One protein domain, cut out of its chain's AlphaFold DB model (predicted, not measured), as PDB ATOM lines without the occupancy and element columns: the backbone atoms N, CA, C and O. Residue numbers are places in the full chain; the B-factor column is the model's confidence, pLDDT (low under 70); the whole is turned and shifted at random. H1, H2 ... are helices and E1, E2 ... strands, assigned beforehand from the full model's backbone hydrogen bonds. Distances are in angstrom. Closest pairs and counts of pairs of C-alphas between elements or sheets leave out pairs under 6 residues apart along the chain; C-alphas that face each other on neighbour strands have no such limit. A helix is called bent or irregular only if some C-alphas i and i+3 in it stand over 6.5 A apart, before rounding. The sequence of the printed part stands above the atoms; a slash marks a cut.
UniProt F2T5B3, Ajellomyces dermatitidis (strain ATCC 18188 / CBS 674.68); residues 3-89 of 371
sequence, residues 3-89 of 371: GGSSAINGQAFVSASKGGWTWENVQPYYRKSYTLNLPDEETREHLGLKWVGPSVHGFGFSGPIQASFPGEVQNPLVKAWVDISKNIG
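What this domain is: This is residues 3 to 89 of the 371 residues of a protein of Ajellomyces dermatitidis (strain ATCC 18188 / CBS 674.68) (UniProt F2T5B3). Picture a loose, open frame: the short parallel strand pair E1 and E2 lies along one long side, H1 is at one end, H4 with H2 near it is at the other, and H2 and H3 belong to the stretch that joins the strands. Residues 3 to 22, with no named element, string along the opposite side from the H4 end to the H1 end; residues 4 to 10 and 12 to 26 stand free. The 87 printed residues, under half of them in named elements, run H1, E1, H2, H3, E2, H4, mostly helix. The whole is loose, with a radius of gyration of the C-alphas of 16.0 A and spans of 41 by 31 by 25 A.

Where its parts are: Start at C-alpha 3, (-17.481, -40.223, -26.737), and go to C-alpha 23 at (-45.934, -42.280, -27.669), where H1, residues 23 to 33, begins its 15.2 A. H1 is only just irregular: C-alphas 25 and 28 are 6.7 A apart. Next come E1, residues 34 to 37, H2, residues 41 to 46, H3, residues 54 to 57, and E2, residues 65 to 68. H4, residues 76 to 87, runs 16.3 A to C-alpha 87 at (-23.357, -59.949, -35.212).

How they stand to each other: Look first at E1 and E2, parallel at 30 degrees, with N 35 and O 65 2.7 A apart, within hydrogen-bond range. With H2 and H3 they form a strand-helix-strand unit, two parallel neighbours with helices between them in the chain. H1 and H3 only just touch, with 3 pairs of C-alphas within 8 A, the closest Arg 31 and His 57 at 7.2 A. H2 and H4 are close but not clearly touching, about perpendicular at 79 degrees; their closest C-alphas, His 46 and Lys 79, are 5.6 A apart. H1 and H4 are apart. Every O i to N i+4 pair is within hydrogen-bond range in H2 and H4, 5 of 7 in H1; H3 is too short for one.

The domain as a whole: The farthest C-alphas, Gly 19 and Gln 74, are 45.4 A apart. The printed part has no cut, and no link between elements is long. Mean pLDDT of the printed part is 72.9; residues 3 to 23, 54, 58 to 61 and 72 are under 70.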
ATOM      1  N   GLY A   3     -18.567 -39.840 -25.816       34.59
ATOM      2  CA  GLY A   3     -17.481 -40.223 -26.737       34.59
ATOM      3  C   GLY A   3     -16.792 -39.034 -27.422       34.59
ATOM      4  O   GLY A   3     -17.464 -38.092 -27.826       34.59
ATOM      5  N   GLY A   4     -15.453 -39.085 -27.505       39.00
ATOM      6  CA  GLY A   4     -14.568 -38.009 -27.970       39.00
ATOM      7  C   GLY A   4     -13.559 -38.463 -29.033       39.00
ATOM      8  O   GLY A   4     -12.373 -38.605 -28.748       39.00
ATOM      9  N   SER A   5     -14.024 -38.672 -30.267       45.19
ATOM     10  CA  SER A   5     -13.174 -38.720 -31.469       45.19
ATOM     11  C   SER A   5     -13.936 -38.177 -32.685       45.19
ATOM     12  O   SER A   5     -15.165 -38.178 -32.697       45.19
ATOM     13  N   SER A   6     -13.227 -37.746 -33.731       49.81
ATOM     14  CA  SER A   6     -13.818 -37.219 -34.975       49.81
ATOM     15  C   SER A   6     -14.576 -38.260 -35.816       49.81
ATOM     16  O   SER A   6     -15.255 -37.878 -36.763       49.81
ATOM     17  N   ALA A   7     -14.488 -39.553 -35.480       51.62
ATOM     18  CA  ALA A   7     -15.043 -40.642 -36.288       51.62
ATOM     19  C   ALA A   7     -16.197 -41.418 -35.624       51.62
ATOM     20  O   ALA A   7     -17.052 -41.943 -36.330       51.62
ATOM     21  N   ILE A   8     -16.244 -41.511 -34.287       56.53
ATOM     22  CA  ILE A   8     -17.255 -42.301 -33.563       56.53
ATOM     23  C   ILE A   8     -17.791 -41.486 -32.387       56.53
ATOM     24  O   ILE A   8     -17.041 -41.152 -31.467       56.53
ATOM     25  N   ASN A   9     -19.095 -41.205 -32.412       49.31
ATOM     26  CA  ASN A   9     -19.804 -40.436 -31.392       49.31
ATOM     27  C   ASN A   9     -21.076 -41.176 -30.958       49.31
ATOM     28  O   ASN A   9     -21.806 -41.698 -31.799       49.31
ATOM     29  N   GLY A  10     -21.355 -41.205 -29.653       50.38
ATOM     30  CA  GLY A  10     -22.600 -41.740 -29.100       50.38
ATOM     31  C   GLY A  10     -23.537 -40.624 -28.636       50.38
ATOM     32  O   GLY A  10     -23.127 -39.718 -27.905       50.38
ATOM     33  N   GLN A  11     -24.818 -40.693 -29.002       48.81
ATOM     34  CA  GLN A  11     -25.859 -39.802 -28.486       48.81
ATOM     35  C   GLN A  11     -26.899 -40.609 -27.707       48.81
ATOM     36  O   GLN A  11     -27.477 -41.556 -28.229       48.81
ATOM     37  N   ALA A  12     -27.133 -40.221 -26.453       50.03
ATOM     38  CA  ALA A  12     -28.232 -40.738 -25.650       50.03
ATOM     39  C   ALA A  12     -29.397 -39.745 -25.710       50.03
ATOM     40  O   ALA A  12     -29.210 -38.559 -25.426       50.03
ATOM     41  N   PHE A  13     -30.584 -40.228 -26.070       53.97
ATOM     42  CA  PHE A  13     -31.826 -39.466 -25.992       53.97
ATOM     43  C   PHE A  13     -32.560 -39.886 -24.720       53.97
ATOM     44  O   PHE A  13     -33.003 -41.025 -24.604       53.97
ATOM     45  N   VAL A  14     -32.651 -38.976 -23.750       52.06
ATOM     46  CA  VAL A  14     -33.364 -39.203 -22.488       52.06
ATOM     47  C   VAL A  14     -34.468 -38.160 -22.394       52.06
ATOM     48  O   VAL A  14     -34.198 -36.994 -22.114       52.06
ATOM     49  N   SER A  15     -35.708 -38.561 -22.662       51.78
ATOM     50  CA  SER A  15     -36.883 -37.718 -22.431       51.78
ATOM     51  C   SER A  15     -37.530 -38.106 -21.105       51.78
ATOM     52  O   SER A  15     -37.949 -39.250 -20.937       51.78
ATOM     53  N   ALA A  16     -37.640 -37.162 -20.171       45.78
ATOM     54  CA  ALA A  16     -38.489 -37.338 -19.000       45.78
ATOM     55  C   ALA A  16     -39.952 -37.111 -19.410       45.78
ATOM     56  O   ALA A  16     -40.260 -36.085 -20.012       45.78
ATOM     57  N   SER A  17     -40.854 -38.040 -19.089       52.38
ATOM     58  CA  SER A  17     -42.295 -37.800 -19.210       52.38
ATOM     59  C   SER A  17     -43.052 -38.335 -17.994       52.38
ATOM     60  O   SER A  17     -42.774 -39.420 -17.481       52.38
ATOM     61  N   LYS A  18     -44.022 -37.554 -17.507       47.09
ATOM     62  CA  LYS A  18     -45.036 -37.980 -16.534       47.09
ATOM     63  C   LYS A  18     -46.394 -37.479 -17.017       47.09
ATOM     64  O   LYS A  18     -46.542 -36.285 -17.228       47.09
ATOM     65  N   GLY A  19     -47.363 -38.389 -17.144       55.06
ATOM     66  CA  GLY A  19     -48.764 -38.087 -17.470       55.06
ATOM     67  C   GLY A  19     -49.001 -37.563 -18.897       55.06
ATOM     68  O   GLY A  19     -48.490 -36.524 -19.283       55.06
ATOM     69  N   GLY A  20     -49.811 -38.270 -19.692       57.25
ATOM     70  CA  GLY A  20     -50.344 -37.776 -20.977       57.25
ATOM     71  C   GLY A  20     -49.376 -37.734 -22.172       57.25
ATOM     72  O   GLY A  20     -49.824 -37.881 -23.302       57.25
ATOM     73  N   TRP A  21     -48.066 -37.625 -21.964       60.41
ATOM     74  CA  TRP A  21     -47.050 -37.674 -23.028       60.41
ATOM     75  C   TRP A  21     -46.607 -39.109 -23.323       60.41
ATOM     76  O   TRP A  21     -45.453 -39.487 -23.104       60.41
ATOM     77  N   THR A  22     -47.557 -39.929 -23.769       67.69
ATOM     78  CA  THR A  22     -47.274 -41.276 -24.272       67.69
ATOM     79  C   THR A  22     -46.944 -41.221 -25.755       67.69
ATOM     80  O   THR A  22     -47.299 -40.270 -26.459       67.69
ATOM     81  N   TRP A  23     -46.267 -42.248 -26.257       69.62
ATOM     82  CA  TRP A  23     -45.934 -42.280 -27.669       69.62
ATOM     83  C   TRP A  23     -47.180 -42.343 -28.559       69.62
ATOM     84  O   TRP A  23     -47.192 -41.714 -29.614       69.62
ATOM     85  N   GLU A  24     -48.271 -42.967 -28.097       73.12
ATOM     86  CA  GLU A  24     -49.562 -42.920 -28.797       73.12
ATOM     87  C   GLU A  24     -50.062 -41.481 -29.004       73.12
ATOM     88  O   GLU A  24     -50.640 -41.174 -30.049       73.12
ATOM     89  N   ASN A  25     -49.794 -40.583 -28.051       71.50
ATOM     90  CA  ASN A  25     -50.240 -39.193 -28.105       71.50
ATOM     91  C   ASN A  25     -49.290 -38.283 -28.899       71.50
ATOM     92  O   ASN A  25     -49.753 -37.342 -29.540       71.50
ATOM     93  N   VAL A  26     -47.978 -38.552 -28.901       71.75
ATOM     94  CA  VAL A  26     -46.981 -37.699 -29.588       71.75
ATOM     95  C   VAL A  26     -46.711 -38.144 -31.028       71.75
ATOM     96  O   VAL A  26     -46.462 -37.312 -31.903       71.75
ATOM     97  N   GLN A  27     -46.820 -39.440 -31.326       74.88
ATOM     98  CA  GLN A  27     -46.581 -39.996 -32.662       74.88
ATOM     99  C   GLN A  27     -47.369 -39.285 -33.788       74.88
ATOM    100  O   GLN A  27     -46.780 -39.040 -34.846       74.88
ATOM    101  N   PRO A  28     -48.647 -38.878 -33.613       76.38
ATOM    102  CA  PRO A  28     -49.368 -38.103 -34.625       76.38
ATOM    103  C   PRO A  28     -48.713 -36.762 -34.983       76.38
ATOM    104  O   PRO A  28     -48.887 -36.290 -36.104       76.38
ATOM    105  N   TYR A  29     -47.966 -36.140 -34.069       75.25
ATOM    106  CA  TYR A  29     -47.290 -34.862 -34.307       75.25
ATOM    107  C   TYR A  29     -45.983 -35.042 -35.083       75.25
ATOM    108  O   TYR A  29     -45.729 -34.273 -36.007       75.25
ATOM    109  N   TYR A  30     -45.214 -36.100 -34.799       72.94
ATOM    110  CA  TYR A  30     -44.059 -36.475 -35.626       72.94
ATOM    111  C   TYR A  30     -44.471 -36.783 -37.069       72.94
ATOM    112  O   TYR A  30     -43.825 -36.339 -38.012       72.94
ATOM    113  N   ARG A  31     -45.606 -37.461 -37.255       73.88
ATOM    114  CA  ARG A  31     -46.178 -37.732 -38.586       73.88
ATOM    115  C   ARG A  31     -46.620 -36.475 -39.341       73.88
ATOM    116  O   ARG A  31     -46.691 -36.498 -40.564       73.88
ATOM    117  N   LYS A  32     -46.956 -35.394 -38.631       74.38
ATOM    118  CA  LYS A  32     -47.353 -34.108 -39.229       74.38
ATOM    119  C   LYS A  32     -46.164 -33.211 -39.564       74.38
ATOM    120  O   LYS A  32     -46.327 -32.301 -40.371       74.38
ATOM    121  N   SER A  33     -45.002 -33.408 -38.939       79.19
ATOM    122  CA  SER A  33     -43.867 -32.496 -39.111       79.19
ATOM    123  C   SER A  33     -43.047 -32.792 -40.364       79.19
ATOM    124  O   SER A  33     -42.598 -31.848 -41.012       79.19
ATOM    125  N   TYR A  34     -42.906 -34.062 -40.760       81.88
ATOM    126  CA  TYR A  34     -42.105 -34.439 -41.926       81.88
ATOM    127  C   TYR A  34     -42.684 -35.593 -42.754       81.88
ATOM    128  O   TYR A  34     -43.531 -36.357 -42.302       81.88
ATOM    129  N   THR A  35     -42.195 -35.700 -43.988       84.19
ATOM    130  CA  THR A  35     -42.385 -36.812 -44.922       84.19
ATOM    131  C   THR A  35     -41.041 -37.520 -45.091       84.19
ATOM    132  O   THR A  35     -40.053 -36.879 -45.456       84.19
ATOM    133  N   LEU A  36     -40.985 -38.824 -44.808       84.38
ATOM    134  CA  LEU A  36     -39.776 -39.634 -44.985       84.38
ATOM    135  C   LEU A  36     -39.768 -40.280 -46.371       84.38
ATOM    136  O   LEU A  36     -40.599 -41.131 -46.671       84.38
ATOM    137  N   ASN A  37     -38.792 -39.909 -47.189       86.19
ATOM    138  CA  ASN A  37     -38.552 -40.495 -48.498       86.19
ATOM    139  C   ASN A  37     -37.499 -41.596 -48.356       86.19
ATOM    140  O   ASN A  37     -36.321 -41.325 -48.100       86.19
ATOM    141  N   LEU A  38     -37.935 -42.847 -48.481       85.44
ATOM    142  CA  LEU A  38     -37.049 -44.005 -48.413       85.44
ATOM    143  C   LEU A  38     -36.273 -44.183 -49.729       85.44
ATOM    144  O   LEU A  38     -36.869 -44.029 -50.797       85.44
ATOM    145  N   PRO A  39     -34.975 -44.532 -49.669       86.38
ATOM    146  CA  PRO A  39     -34.205 -44.859 -50.863       86.38
ATOM    147  C   PRO A  39     -34.595 -46.243 -51.419       86.38
ATOM    148  O   PRO A  39     -35.435 -46.956 -50.851       86.38
ATOM    149  N   ASP A  40     -33.991 -46.632 -52.544       88.12
ATOM    150  CA  ASP A  40     -34.193 -47.952 -53.149       88.12
ATOM    151  C   ASP A  40     -33.840 -49.119 -52.203       88.12
ATOM    152  O   ASP A  40     -33.303 -48.946 -51.107       88.12
ATOM    153  N   GLU A  41     -34.237 -50.335 -52.589       87.12
ATOM    154  CA  GLU A  41     -34.065 -51.532 -51.754       87.12
ATOM    155  C   GLU A  41     -32.591 -51.838 -51.457       87.12
ATOM    156  O   GLU A  41     -32.263 -52.156 -50.316       87.12
ATOM    157  N   GLU A  42     -31.709 -51.679 -52.444       88.06
ATOM    158  CA  GLU A  42     -30.272 -51.928 -52.299       88.06
ATOM    159  C   GLU A  42     -29.659 -51.001 -51.240       88.06
ATOM    160  O   GLU A  42     -28.999 -51.449 -50.300       88.06
ATOM    161  N   THR A  43     -29.971 -49.709 -51.325       87.38
ATOM    162  CA  THR A  43     -29.528 -48.711 -50.354       87.38
ATOM    163  C   THR A  43     -30.105 -48.990 -48.967       87.38
ATOM    164  O   THR A  43     -29.399 -48.899 -47.963       87.38
ATOM    165  N   ARG A  44     -31.385 -49.373 -48.870       87.25
ATOM    166  CA  ARG A  44     -32.007 -49.722 -47.580       87.25
ATOM    167  C   ARG A  44     -31.359 -50.938 -46.927       87.25
ATOM    168  O   ARG A  44     -31.210 -50.954 -45.702       87.25
ATOM    169  N   GLU A  45     -30.971 -51.935 -47.714       87.06
ATOM    170  CA  GLU A  45     -30.248 -53.102 -47.220       87.06
ATOM    171  C   GLU A  45     -28.847 -52.725 -46.728       87.06
ATOM    172  O   GLU A  45     -28.468 -53.118 -45.619       87.06
ATOM    173  N   HIS A  46     -28.122 -51.905 -47.497       86.44
ATOM    174  CA  HIS A  46     -26.793 -51.406 -47.134       86.44
ATOM    175  C   HIS A  46     -26.800 -50.618 -45.818       86.44
ATOM    176  O   HIS A  46     -25.952 -50.831 -44.952       86.44
ATOM    177  N   LEU A  47     -27.801 -49.755 -45.639       86.62
ATOM    178  CA  LEU A  47     -27.978 -48.913 -44.453       86.62
ATOM    179  C   LEU A  47     -28.645 -49.637 -43.268       86.62
ATOM    180  O   LEU A  47     -28.760 -49.068 -42.183       86.62
ATOM    181  N   GLY A  48     -29.113 -50.875 -43.449       86.75
ATOM    182  CA  GLY A  48     -29.762 -51.643 -42.385       86.75
ATOM    183  C   GLY A  48     -31.123 -51.094 -41.940       86.75
ATOM    184  O   GLY A  48     -31.498 -51.261 -40.782       86.75
ATOM    185  N   LEU A  49     -31.891 -50.471 -42.836       86.81
ATOM    186  CA  LEU A  49     -33.131 -49.741 -42.514       86.81
ATOM    187  C   LEU A  49     -34.382 -50.624 -42.366       86.81
ATOM    188  O   LEU A  49     -35.505 -50.140 -42.488       86.81
ATOM    189  N   LYS A  50     -34.223 -51.923 -42.086       83.62
ATOM    190  CA  LYS A  50     -35.350 -52.871 -41.958       83.62
ATOM    191  C   LYS A  50     -36.295 -52.546 -40.793       83.62
ATOM    192  O   LYS A  50     -37.434 -52.997 -40.792       83.62
ATOM    193  N   TRP A  51     -35.823 -51.764 -39.825       82.69
ATOM    194  CA  TRP A  51     -36.602 -51.279 -38.687       82.69
ATOM    195  C   TRP A  51     -37.588 -50.158 -39.059       82.69
ATOM    196  O   TRP A  51     -38.519 -49.910 -38.294       82.69
ATOM    197  N   VAL A  52     -37.415 -49.498 -40.214       81.75
ATOM    198  CA  VAL A  52     -38.317 -48.436 -40.678       81.75
ATOM    199  C   VAL A  52     -39.588 -49.071 -41.237       81.75
ATOM    200  O   VAL A  52     -39.599 -49.632 -42.334       81.75
ATOM    201  N   GLY A  53     -40.671 -48.999 -40.467       74.12
ATOM    202  CA  GLY A  53     -41.934 -49.661 -40.788       74.12
ATOM    203  C   GLY A  53     -43.016 -48.716 -41.330       74.12
ATOM    204  O   GLY A  53     -43.102 -47.553 -40.920       74.12
ATOM    205  N   PRO A  54     -43.945 -49.216 -42.169       69.19
ATOM    206  CA  PRO A  54     -45.093 -48.435 -42.638       69.19
ATOM    207  C   PRO A  54     -46.074 -48.078 -41.508       69.19
ATOM    208  O   PRO A  54     -46.898 -47.184 -41.664       69.19
ATOM    209  N   SER A  55     -45.989 -48.733 -40.347       70.25
ATOM    210  CA  SER A  55     -46.788 -48.384 -39.168       70.25
ATOM    211  C   SER A  55     -46.458 -46.993 -38.618       70.25
ATOM    212  O   SER A  55     -47.330 -46.357 -38.033       70.25
ATOM    213  N   VAL A  56     -45.237 -46.492 -38.819       71.62
ATOM    214  CA  VAL A  56     -44.807 -45.163 -38.359       71.62
ATOM    215  C   VAL A  56     -44.755 -44.164 -39.517       71.62
ATOM    216  O   VAL A  56     -45.225 -43.037 -39.355       71.62
ATOM    217  N   HIS A  57     -44.278 -44.604 -40.688       74.06
ATOM    218  CA  HIS A  57     -43.990 -43.759 -41.857       74.06
ATOM    219  C   HIS A  57     -44.831 -44.077 -43.112       74.06
ATOM    220  O   HIS A  57     -44.460 -43.696 -44.217       74.06
ATOM    221  N   GLY A  58     -45.937 -44.818 -42.982       64.69
ATOM    222  CA  GLY A  58     -46.741 -45.290 -44.116       64.69
ATOM    223  C   GLY A  58     -47.616 -44.242 -44.817       64.69
ATOM    224  O   GLY A  58     -47.642 -43.059 -44.479       64.69
ATOM    225  N   PHE A  59     -48.371 -44.715 -45.815       52.22
ATOM    226  CA  PHE A  59     -49.247 -43.899 -46.661       52.22
ATOM    227  C   PHE A  59     -50.296 -43.124 -45.844       52.22
ATOM    228  O   PHE A  59     -51.089 -43.720 -45.117       52.22
ATOM    229  N   GLY A  60     -50.312 -41.795 -46.001       57.91
ATOM    230  CA  GLY A  60     -51.230 -40.875 -45.311       57.91
ATOM    231  C   GLY A  60     -50.565 -39.943 -44.292       57.91
ATOM    232  O   GLY A  60     -51.224 -39.041 -43.778       57.91
ATOM    233  N   PHE A  61     -49.269 -40.119 -44.023       66.50
ATOM    234  CA  PHE A  61     -48.486 -39.238 -43.157       66.50
ATOM    235  C   PHE A  61     -47.558 -38.364 -44.004       66.50
ATOM    236  O   PHE A  61     -46.539 -38.832 -44.504       66.50
ATOM    237  N   SER A  62     -47.937 -37.101 -44.202       72.06
ATOM    238  CA  SER A  62     -47.135 -36.136 -44.954       72.06
ATOM    239  C   SER A  62     -47.035 -34.819 -44.195       72.06
ATOM    240  O   SER A  62     -48.031 -34.108 -44.037       72.06
ATOM    241  N   GLY A  63     -45.828 -34.500 -43.742       78.69
ATOM    242  CA  GLY A  63     -45.473 -33.179 -43.238       78.69
ATOM    243  C   GLY A  63     -44.738 -32.331 -44.282       78.69
ATOM    244  O   GLY A  63     -44.238 -32.868 -45.275       78.69
ATOM    245  N   PRO A  64     -44.645 -31.007 -44.068       78.38
ATOM    246  CA  PRO A  64     -44.010 -30.086 -45.012       78.38
ATOM    247  C   PRO A  64     -42.496 -30.306 -45.149       78.38
ATOM    248  O   PRO A  64     -41.930 -29.997 -46.195       78.38
ATOM    249  N   ILE A  65     -41.835 -30.861 -44.128       79.19
ATOM    250  CA  ILE A  65     -40.394 -31.134 -44.154       79.19
ATOM    251  C   ILE A  65     -40.139 -32.434 -44.921       79.19
ATOM    252  O   ILE A  65     -40.696 -33.472 -44.580       79.19
ATOM    253  N   GLN A  66     -39.278 -32.403 -45.935       84.19
ATOM    254  CA  GLN A  66     -38.862 -33.601 -46.669       84.19
ATOM    255  C   GLN A  66     -37.569 -34.148 -46.063       84.19
ATOM    256  O   GLN A  66     -36.547 -33.466 -46.072       84.19
ATOM    257  N   ALA A  67     -37.611 -35.368 -45.533       82.06
ATOM    258  CA  ALA A  67     -36.454 -36.066 -44.981       82.06
ATOM    259  C   ALA A  67     -36.114 -37.290 -45.840       82.06
ATOM    260  O   ALA A  67     -37.003 -37.906 -46.428       82.06
ATOM    261  N   SER A  68     -34.841 -37.667 -45.898       85.00
ATOM    262  CA  SER A  68     -34.378 -38.896 -46.543       85.00
ATOM    263  C   SER A  68     -33.130 -39.428 -45.843       85.00
ATOM    264  O   SER A  68     -32.447 -38.704 -45.115       85.00
ATOM    265  N   PHE A  69     -32.837 -40.707 -46.059       82.00
ATOM    266  CA  PHE A  69     -31.546 -41.279 -45.689       82.00
ATOM    267  C   PHE A  69     -30.508 -40.971 -46.778       82.00
ATOM    268  O   PHE A  69     -30.877 -40.863 -47.951       82.00
ATOM    269  N   PRO A  70     -29.218 -40.832 -46.425       73.94
ATOM    270  CA  PRO A  70     -28.169 -40.616 -47.414       73.94
ATOM    271  C   PRO A  70     -28.123 -41.797 -48.392       73.94
ATOM    272  O   PRO A  70     -28.040 -42.942 -47.963       73.94
ATOM    273  N   GLY A  71     -28.141 -41.529 -49.700       72.69
ATOM    274  CA  GLY A  71     -28.042 -42.551 -50.757       72.69
ATOM    275  C   GLY A  71     -26.647 -43.172 -50.908       72.69
ATOM    276  O   GLY A  71     -26.243 -43.529 -52.009       72.69
ATOM    277  N   GLU A  72     -25.868 -43.215 -49.828       68.50
ATOM    278  CA  GLU A  72     -24.445 -43.536 -49.854       68.50
ATOM    279  C   GLU A  72     -24.220 -45.040 -49.669       68.50
ATOM    280  O   GLU A  72     -24.151 -45.547 -48.547       68.50
ATOM    281  N   VAL A  73     -24.089 -45.751 -50.789       73.88
ATOM    282  CA  VAL A  73     -23.757 -47.186 -50.827       73.88
ATOM    283  C   VAL A  73     -22.258 -47.455 -50.988       73.88
ATOM    284  O   VAL A  73     -21.807 -48.579 -50.782       73.88
ATOM    285  N   GLN A  74     -21.450 -46.442 -51.321       72.81
ATOM    286  CA  GLN A  74     -20.027 -46.632 -51.621       72.81
ATOM    287  C   GLN A  74     -19.157 -46.607 -50.363       72.81
ATOM    288  O   GLN A  74     -18.027 -47.089 -50.396       72.81
ATOM    289  N   ASN A  75     -19.666 -46.077 -49.244       78.00
ATOM    290  CA  ASN A  75     -18.936 -46.046 -47.982       78.00
ATOM    291  C   ASN A  75     -19.022 -47.403 -47.242       78.00
ATOM    292  O   ASN A  75     -20.071 -47.722 -46.665       78.00
ATOM    293  N   PRO A  76     -17.927 -48.189 -47.178       80.44
ATOM    294  CA  PRO A  76     -17.939 -49.506 -46.542       80.44
ATOM    295  C   PRO A  76     -18.074 -49.435 -45.014       80.44
ATOM    296  O   PRO A  76     -18.500 -50.409 -44.396       80.44
ATOM    297  N   LEU A  77     -17.746 -48.293 -44.392       81.12
ATOM    298  CA  LEU A  77     -17.827 -48.120 -42.939       81.12
ATOM    299  C   LEU A  77     -19.274 -48.224 -42.440       81.12
ATOM    300  O   LEU A  77     -19.521 -48.799 -41.382       81.12
ATOM    301  N   VAL A  78     -20.228 -47.710 -43.221       79.38
ATOM    302  CA  VAL A  78     -21.654 -47.714 -42.865       79.38
ATOM    303  C   VAL A  78     -22.174 -49.148 -42.779       79.38
ATOM    304  O   VAL A  78     -22.745 -49.544 -41.762       79.38
ATOM    305  N   LYS A  79     -21.885 -49.962 -43.801       84.81
ATOM    306  CA  LYS A  79     -22.254 -51.381 -43.827       84.81
ATOM    307  C   LYS A  79     -21.558 -52.179 -42.728       84.81
ATOM    308  O   LYS A  79     -22.200 -53.000 -42.077       84.81
ATOM    309  N   ALA A  80     -20.277 -51.905 -42.476       87.44
ATOM    310  CA  ALA A  80     -19.528 -52.566 -41.412       87.44
ATOM    311  C   ALA A  80     -20.165 -52.329 -40.029       87.44
ATOM    312  O   ALA A  80     -20.241 -53.253 -39.221       87.44
ATOM    313  N   TRP A  81     -20.681 -51.122 -39.770       83.94
ATOM    314  CA  TRP A  81     -21.358 -50.791 -38.513       83.94
ATOM    315  C   TRP A  81     -22.690 -51.527 -38.338       83.94
ATOM    316  O   TRP A  81     -22.987 -52.043 -37.255       83.94
ATOM    317  N   VAL A  82     -23.466 -51.632 -39.421       86.62
ATOM    318  CA  VAL A  82     -24.703 -52.425 -39.460       86.62
ATOM    319  C   VAL A  82     -24.401 -53.902 -39.196       86.62
ATOM    320  O   VAL A  82     -25.062 -54.527 -38.368       86.62
ATOM    321  N   ASP A  83     -23.385 -54.457 -39.858       89.31
ATOM    322  CA  ASP A  83     -23.033 -55.875 -39.743       89.31
ATOM    323  C   ASP A  83     -22.503 -56.231 -38.356       89.31
ATOM    324  O   ASP A  83     -22.913 -57.240 -37.785       89.31
ATOM    325  N   ILE A  84     -21.641 -55.389 -37.777       90.88
ATOM    326  CA  ILE A  84     -21.175 -55.579 -36.402       90.88
ATOM    327  C   ILE A  84     -22.364 -55.560 -35.446       90.88
ATOM    328  O   ILE A  84     -22.503 -56.512 -34.685       90.88
ATOM    329  N   SER A  85     -23.243 -54.551 -35.525       85.44
ATOM    330  CA  SER A  85     -24.420 -54.431 -34.646       85.44
ATOM    331  C   SER A  85     -25.299 -55.684 -34.689       85.44
ATOM    332  O   SER A  85     -25.713 -56.179 -33.642       85.44
ATOM    333  N   LYS A  86     -25.510 -56.256 -35.881       86.44
ATOM    334  CA  LYS A  86     -26.215 -57.536 -36.055       86.44
ATOM    335  C   LYS A  86     -25.472 -58.704 -35.417       86.44
ATOM    336  O   LYS A  86     -26.059 -59.455 -34.646       86.44
ATOM    337  N   ASN A  87     -24.178 -58.841 -35.702       91.25
ATOM    338  CA  ASN A  87     -23.357 -59.949 -35.212       91.25
ATOM    339  C   ASN A  87     -23.255 -59.984 -33.681       91.25
ATOM    340  O   ASN A  87     -23.140 -61.065 -33.107       91.25
ATOM    341  N   ILE A  88     -23.311 -58.823 -33.021       91.44
ATOM    342  CA  ILE A  88     -23.301 -58.726 -31.555       91.44
ATOM    343  C   ILE A  88     -24.706 -58.746 -30.926       91.44
ATOM    344  O   ILE A  88     -24.817 -58.630 -29.709       91.44
ATOM    345  N   GLY A  89     -25.771 -58.891 -31.724       84.38
ATOM    346  CA  GLY A  89     -27.155 -58.968 -31.239       84.38
ATOM    347  C   GLY A  89     -27.775 -57.632 -30.808       84.38
ATOM    348  O   GLY A  89     -28.763 -57.632 -30.080       84.38
TER     349      GLY A  89